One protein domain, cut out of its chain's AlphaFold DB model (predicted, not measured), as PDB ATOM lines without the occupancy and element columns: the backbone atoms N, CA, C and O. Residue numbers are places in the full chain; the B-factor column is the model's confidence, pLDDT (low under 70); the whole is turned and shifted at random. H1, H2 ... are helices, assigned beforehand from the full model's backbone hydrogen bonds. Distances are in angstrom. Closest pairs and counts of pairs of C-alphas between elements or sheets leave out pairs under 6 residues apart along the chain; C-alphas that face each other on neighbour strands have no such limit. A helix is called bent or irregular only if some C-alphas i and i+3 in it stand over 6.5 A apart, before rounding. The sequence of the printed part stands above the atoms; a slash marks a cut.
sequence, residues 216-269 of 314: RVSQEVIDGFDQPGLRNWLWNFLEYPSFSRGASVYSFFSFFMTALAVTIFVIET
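This is residues 216 to 269 of the 314 residues of the protein "BTB_2 domain-containing protein" of Hypsibius dujardini (UniProt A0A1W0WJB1). Two short helices, H1 and H2, lie loosely side by side, and the long helix H3 leads away from H2 as an arm, whose residues 252 to 269 stick out free. The printed part has 54 residues, with three named helices in the order H1, H2, H3 and no named strand: all helix. It is extended, with a radius of gyration of the C-alphas of 16.6 A and spans of 53 by 18 by 16 A.

H1, residues 217 to 226, begins at C-alpha 217 (189.917, 251.182, 222.947); it is only just irregular, with C-alphas 223 and 226 6.8 A apart. H2 is residues 230 to 239. H3, residues 245 to 269, is 36.6 A long and ends at C-alpha 269 (198.338, 208.130, 204.777).

H1 and H2 are close but not clearly touching, the closest C-alphas, of Gly 224 and Asn 232, being 7.6 A apart; they run opposite ways at a shallow tilt of 18 degrees. H2 and H3 are close but not clearly touching, closest at the C-alphas of Phe 237 and Ala 247, 6.4 A; their steep tilt of 69.6 degrees is only just short of about perpendicular. H1 and H3 are apart. O i to N i+4 pairs are within hydrogen-bond range throughout H2, in 3 of 6 in H1 and 20 of 21 in H3.

The C-alphas farthest apart, of Asp 223 and Thr 269, are 53.1 A apart. The printed part has no cut, and both links are tight. Mean pLDDT of the printed part is 70.9, but 46 in H1.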
ATOM      1  N   ARG A 216     186.570 252.886 221.351       44.66
ATOM      2  CA  ARG A 216     186.305 252.461 222.731       44.66
ATOM      3  C   ARG A 216     187.569 251.973 223.446       44.66
ATOM      4  O   ARG A 216     187.751 252.263 224.617       44.66
ATOM      5  N   VAL A 217     188.492 251.396 222.679       45.69
ATOM      6  CA  VAL A 217     189.917 251.182 222.947       45.69
ATOM      7  C   VAL A 217     190.586 252.194 223.892       45.69
ATOM      8  O   VAL A 217     191.279 251.761 224.792       45.69
ATOM      9  N   SER A 218     190.434 253.514 223.753       45.38
ATOM     10  CA  SER A 218     191.166 254.449 224.641       45.38
ATOM     11  C   SER A 218     190.513 254.614 226.015       45.38
ATOM     12  O   SER A 218     191.213 254.756 227.010       45.38
ATOM     13  N   GLN A 219     189.180 254.583 226.077       42.66
ATOM     14  CA  GLN A 219     188.437 254.719 227.332       42.66
ATOM     15  C   GLN A 219     188.462 253.396 228.115       42.66
ATOM     16  O   GLN A 219     188.690 253.391 229.315       42.66
ATOM     17  N   GLU A 220     188.331 252.266 227.416       45.62
ATOM     18  CA  GLU A 220     188.335 250.929 228.018       45.62
ATOM     19  C   GLU A 220     189.738 250.483 228.460       45.62
ATOM     20  O   GLU A 220     189.861 249.734 229.425       45.62
ATOM     21  N   VAL A 221     190.810 250.983 227.831       48.59
ATOM     22  CA  VAL A 221     192.190 250.731 228.296       48.59
ATOM     23  C   VAL A 221     192.523 251.530 229.563       48.59
ATOM     24  O   VAL A 221     193.316 251.057 230.374       48.59
ATOM     25  N   ILE A 222     191.915 252.707 229.762       49.09
ATOM     26  CA  ILE A 222     192.135 253.533 230.961       49.09
ATOM     27  C   ILE A 222     191.231 253.070 232.115       49.09
ATOM     28  O   ILE A 222     191.725 252.894 233.226       49.09
ATOM     29  N   ASP A 223     189.953 252.770 231.855       46.62
ATOM     30  CA  ASP A 223     189.018 252.268 232.879       46.62
ATOM     31  C   ASP A 223     189.238 250.776 233.214       46.62
ATOM     32  O   ASP A 223     188.841 250.299 234.277       46.62
ATOM     33  N   GLY A 224     189.886 250.012 232.326       44.69
ATOM     34  CA  GLY A 224     190.150 248.579 232.495       44.69
ATOM     35  C   GLY A 224     191.449 248.234 233.227       44.69
ATOM     36  O   GLY A 224     191.716 247.051 233.459       44.69
ATOM     37  N   PHE A 225     192.274 249.223 233.588       47.66
ATOM     38  CA  PHE A 225     193.563 248.967 234.244       47.66
ATOM     39  C   PHE A 225     193.431 248.632 235.739       47.66
ATOM     40  O   PHE A 225     194.386 248.138 236.337       47.66
ATOM     41  N   ASP A 226     192.251 248.834 236.334       47.50
ATOM     42  CA  ASP A 226     192.069 248.774 237.791       47.50
ATOM     43  C   ASP A 226     191.490 247.445 238.320       47.50
ATOM     44  O   ASP A 226     191.069 247.351 239.471       47.50
ATOM     45  N   GLN A 227     191.471 246.373 237.509       54.38
ATOM     46  CA  GLN A 227     191.157 245.027 238.015       54.38
ATOM     47  C   GLN A 227     192.172 243.959 237.571       54.38
ATOM     48  O   GLN A 227     192.184 243.562 236.398       54.38
ATOM     49  N   PRO A 228     192.979 243.405 238.502       55.25
ATOM     50  CA  PRO A 228     193.828 242.249 238.235       55.25
ATOM     51  C   PRO A 228     192.961 240.980 238.181       55.25
ATOM     52  O   PRO A 228     192.834 240.241 239.154       55.25
ATOM     53  N   GLY A 229     192.318 240.733 237.039       69.25
ATOM     54  CA  GLY A 229     191.448 239.575 236.832       69.25
ATOM     55  C   GLY A 229     191.801 238.774 235.580       69.25
ATOM     56  O   GLY A 229     192.079 239.338 234.523       69.25
ATOM     57  N   LEU A 230     191.693 237.441 235.667       68.88
ATOM     58  CA  LEU A 230     191.852 236.515 234.531       68.88
ATOM     59  C   LEU A 230     190.925 236.857 233.350       68.88
ATOM     60  O   LEU A 230     191.278 236.613 232.199       68.88
ATOM     61  N   ARG A 231     189.761 237.466 233.623       73.12
ATOM     62  CA  ARG A 231     188.821 237.947 232.599       73.12
ATOM     63  C   ARG A 231     189.436 239.041 231.725       73.12
ATOM     64  O   ARG A 231     189.285 238.985 230.513       73.12
ATOM     65  N   ASN A 232     190.141 239.996 232.333       68.25
ATOM     66  CA  ASN A 232     190.811 241.078 231.613       68.25
ATOM     67  C   ASN A 232     192.020 240.544 230.833       68.25
ATOM     68  O   ASN A 232     192.225 240.898 229.678       68.25
ATOM     69  N   TRP A 233     192.764 239.602 231.426       66.12
ATOM     70  CA  TRP A 233     193.853 238.910 230.733       66.12
ATOM     71  C   TRP A 233     193.359 238.182 229.476       66.12
ATOM     72  O   TRP A 233     193.951 238.338 228.413       66.12
ATOM     73  N   LEU A 234     192.248 237.446 229.577       72.19
ATOM     74  CA  LEU A 234     191.657 236.727 228.449       72.19
ATOM     75  C   LEU A 234     191.058 237.672 227.397       72.19
ATOM     76  O   LEU A 234     191.218 237.434 226.202       72.19
ATOM     77  N   TRP A 235     190.388 238.740 227.831       74.44
ATOM     78  CA  TRP A 235     189.811 239.745 226.938       74.44
ATOM     79  C   TRP A 235     190.899 240.460 226.130       74.44
ATOM     80  O   TRP A 235     190.875 240.451 224.901       74.44
ATOM     81  N   ASN A 236     191.933 240.953 226.814       64.50
ATOM     82  CA  ASN A 236     193.083 241.601 226.187       64.50
ATOM     83  C   ASN A 236     193.856 240.645 225.257       64.50
ATOM     84  O   ASN A 236     194.385 241.052 224.224       64.50
ATOM     85  N   PHE A 237     193.899 239.355 225.599       64.19
ATOM     86  CA  PHE A 237     194.533 238.325 224.781       64.19
ATOM     87  C   PHE A 237     193.795 238.057 223.462       64.19
ATOM     88  O   PHE A 237     194.441 237.837 222.438       64.19
ATOM     89  N   LEU A 238     192.460 238.090 223.473       63.00
ATOM     90  CA  LEU A 238     191.647 237.915 222.266       63.00
ATOM     91  C   LEU A 238     191.638 239.167 221.385       63.00
ATOM     92  O   LEU A 238     191.588 239.046 220.162       63.00
ATOM     93  N   GLU A 239     191.700 240.350 221.990       67.44
ATOM     94  CA  GLU A 239     191.602 241.618 221.268       67.44
ATOM     95  C   GLU A 239     192.941 242.052 220.639       67.44
ATOM     96  O   GLU A 239     192.953 242.612 219.543       67.44
ATOM     97  N   TYR A 240     194.086 241.709 221.257       60.00
ATOM     98  CA  TYR A 240     195.428 242.077 220.774       60.00
ATOM     99  C   TYR A 240     196.388 240.877 220.647       60.00
ATOM    100  O   TYR A 240     197.335 240.743 221.433       60.00
ATOM    101  N   PRO A 241     196.264 240.048 219.591       60.00
ATOM    102  CA  PRO A 241     197.140 238.891 219.388       60.00
ATOM    103  C   PRO A 241     198.614 239.254 219.106       60.00
ATOM    104  O   PRO A 241     199.472 238.378 219.073       60.00
ATOM    105  N   SER A 242     198.939 240.533 218.881       57.44
ATOM    106  CA  SER A 242     200.280 240.975 218.454       57.44
ATOM    107  C   SER A 242     201.123 241.667 219.536       57.44
ATOM    108  O   SER A 242     202.310 241.885 219.304       57.44
ATOM    109  N   PHE A 243     200.558 242.024 220.700       54.19
ATOM    110  CA  PHE A 243     201.229 242.943 221.642       54.19
ATOM    111  C   PHE A 243     201.731 242.311 222.952       54.19
ATOM    112  O   PHE A 243     202.615 242.875 223.593       54.19
ATOM    113  N   SER A 244     201.240 241.132 223.349       59.97
ATOM    114  CA  SER A 244     201.670 240.458 224.585       59.97
ATOM    115  C   SER A 244     202.637 239.306 224.303       59.97
ATOM    116  O   SER A 244     202.397 238.502 223.402       59.97
ATOM    117  N   ARG A 245     203.683 239.147 225.133       60.16
ATOM    118  CA  ARG A 245     204.588 237.973 225.106       60.16
ATOM    119  C   ARG A 245     203.817 236.644 225.164       60.16
ATOM    120  O   ARG A 245     204.257 235.664 224.575       60.16
ATOM    121  N   GLY A 246     202.651 236.615 225.821       62.62
ATOM    122  CA  GLY A 246     201.775 235.440 225.867       62.62
ATOM    123  C   GLY A 246     201.047 235.151 224.549       62.62
ATOM    124  O   GLY A 246     200.841 233.989 224.205       62.62
ATOM    125  N   ALA A 247     200.709 236.184 223.773       67.19
ATOM    126  CA  ALA A 247     200.032 236.023 222.488       67.19
ATOM    127  C   ALA A 247     200.968 235.419 221.428       67.19
ATOM    128  O   ALA A 247     200.565 234.526 220.689       67.19
ATOM    129  N   SER A 248     202.256 235.791 221.438       71.56
ATOM    130  CA  SER A 248     203.269 235.165 220.576       71.56
ATOM    131  C   SER A 248     203.432 233.664 220.847       71.56
ATOM    132  O   SER A 248     203.551 232.883 219.902       71.56
ATOM    133  N   VAL A 249     203.390 233.241 222.118       81.25
ATOM    134  CA  VAL A 249     203.455 231.817 222.497       81.25
ATOM    135  C   VAL A 249     202.240 231.058 221.969       81.25
ATOM    136  O   VAL A 249     202.384 229.964 221.431       81.25
ATOM    137  N   TYR A 250     201.048 231.644 222.064       81.81
ATOM    138  CA  TYR A 250     199.827 231.020 221.561       81.81
ATOM    139  C   TYR A 250     199.765 230.948 220.037       81.81
ATOM    140  O   TYR A 250     199.407 229.903 219.495       81.81
ATOM    141  N   SER A 251     200.164 232.009 219.330       83.06
ATOM    142  CA  SER A 251     200.277 231.983 217.868       83.06
ATOM    143  C   SER A 251     201.263 230.908 217.408       83.06
ATOM    144  O   SER A 251     200.962 230.154 216.483       83.06
ATOM    145  N   PHE A 252     202.402 230.774 218.093       87.12
ATOM    146  CA  PHE A 252     203.370 229.713 217.821       87.12
ATOM    147  C   PHE A 252     202.792 228.318 218.103       87.12
ATOM    148  O   PHE A 252     202.909 227.414 217.277       87.12
ATOM    149  N   PHE A 253     202.103 228.148 219.233       90.06
ATOM    150  CA  PHE A 253     201.475 226.886 219.621       90.06
ATOM    151  C   PHE A 253     200.368 226.451 218.648       90.06
ATOM    152  O   PHE A 253     200.289 225.281 218.280       90.06
ATOM    153  N   SER A 254     199.540 227.388 218.181       89.81
ATOM    154  CA  SER A 254     198.487 227.130 217.191       89.81
ATOM    155  C   SER A 254     199.064 226.702 215.837       89.81
ATOM    156  O   SER A 254     198.598 225.724 215.239       89.81
ATOM    157  N   PHE A 255     200.129 227.372 215.385       92.19
ATOM    158  CA  PHE A 255     200.853 226.986 214.176       92.19
ATOM    159  C   PHE A 255     201.463 225.584 214.311       92.19
ATOM    160  O   PHE A 255     201.307 224.747 213.421       92.19
ATOM    161  N   PHE A 256     202.077 225.294 215.460       95.12
ATOM    162  CA  PHE A 256     202.671 223.994 215.756       95.12
ATOM    163  C   PHE A 256     201.632 222.864 215.777       95.12
ATOM    164  O   PHE A 256     201.833 221.834 215.138       95.12
ATOM    165  N   MET A 257     200.487 223.068 216.437       93.44
ATOM    166  CA  MET A 257     199.403 222.079 216.485       93.44
ATOM    167  C   MET A 257     198.814 221.788 215.103       93.44
ATOM    168  O   MET A 257     198.532 220.634 214.777       93.44
ATOM    169  N   THR A 258     198.685 222.815 214.263       94.94
ATOM    170  CA  THR A 258     198.231 222.645 212.876       94.94
ATOM    171  C   THR A 258     199.256 221.863 212.048       94.94
ATOM    172  O   THR A 258     198.890 220.929 211.334       94.94
ATOM    173  N   ALA A 259     200.547 222.183 212.176       96.56
ATOM    174  CA  ALA A 259     201.623 221.474 211.485       96.56
ATOM    175  C   ALA A 259     201.723 220.001 211.915       96.56
ATOM    176  O   ALA A 259     201.868 219.117 211.065       96.56
ATOM    177  N   LEU A 260     201.592 219.714 213.215       95.69
ATOM    178  CA  LEU A 260     201.575 218.348 213.736       95.69
ATOM    179  C   LEU A 260     200.393 217.548 213.190       95.69
ATOM    180  O   LEU A 260     200.592 216.420 212.750       95.69
ATOM    181  N   ALA A 261     199.192 218.127 213.156       95.94
ATOM    182  CA  ALA A 261     198.015 217.455 212.610       95.94
ATOM    183  C   ALA A 261     198.208 217.064 211.135       95.94
ATOM    184  O   ALA A 261     197.925 215.929 210.751       95.94
ATOM    185  N   VAL A 262     198.750 217.975 210.321       95.31
ATOM    186  CA  VAL A 262     199.077 217.686 208.915       95.31
ATOM    187  C   VAL A 262     200.168 216.618 208.813       95.31
ATOM    188  O   VAL A 262     200.064 215.716 207.989       95.31
ATOM    189  N   THR A 263     201.194 216.674 209.661       94.75
ATOM    190  CA  THR A 263     202.305 215.709 209.635       94.75
ATOM    191  C   THR A 263     201.840 214.302 210.009       94.75
ATOM    192  O   THR A 263     202.159 213.344 209.307       94.75
ATOM    193  N   ILE A 264     201.041 214.173 211.073       92.56
ATOM    194  CA  ILE A 264     200.442 212.902 211.498       92.56
ATOM    195  C   ILE A 264     199.545 212.354 210.389       92.56
ATOM    196  O   ILE A 264     199.670 211.184 210.041       92.56
ATOM    197  N   PHE A 265     198.718 213.202 209.770       89.69
ATOM    198  CA  PHE A 265     197.894 212.816 208.626       89.69
ATOM    199  C   PHE A 265     198.739 212.286 207.459       89.69
ATOM    200  O   PHE A 265     198.443 211.227 206.906       89.69
ATOM    201  N   VAL A 266     199.829 212.967 207.094       92.50
ATOM    202  CA  VAL A 266     200.733 212.511 206.025       92.50
ATOM    203  C   VAL A 266     201.350 211.153 206.364       92.50
ATOM    204  O   VAL A 266     201.383 210.274 205.503       92.50
ATOM    205  N   ILE A 267     201.798 210.956 207.607       90.56
ATOM    206  CA  ILE A 267     202.370 209.683 208.064       90.56
ATOM    207  C   ILE A 267     201.319 208.573 208.025       90.56
ATOM    208  O   ILE A 267     201.584 207.522 207.448       90.56
ATOM    209  N   GLU A 268     200.124 208.805 208.569       89.69
ATOM    210  CA  GLU A 268     199.015 207.844 208.551       89.69
ATOM    211  C   GLU A 268     198.674 207.423 207.116       89.69
ATOM    212  O   GLU A 268     198.521 206.234 206.824       89.69
ATOM    213  N   THR A 269     198.652 208.385 206.189       85.31
ATOM    214  CA  THR A 269     198.338 208.130 204.777       85.31
ATOM    215  C   THR A 269     199.451 207.360 204.052       85.31
ATOM    216  O   THR A 269     199.163 206.555 203.167       85.31
TER     217      THR A 269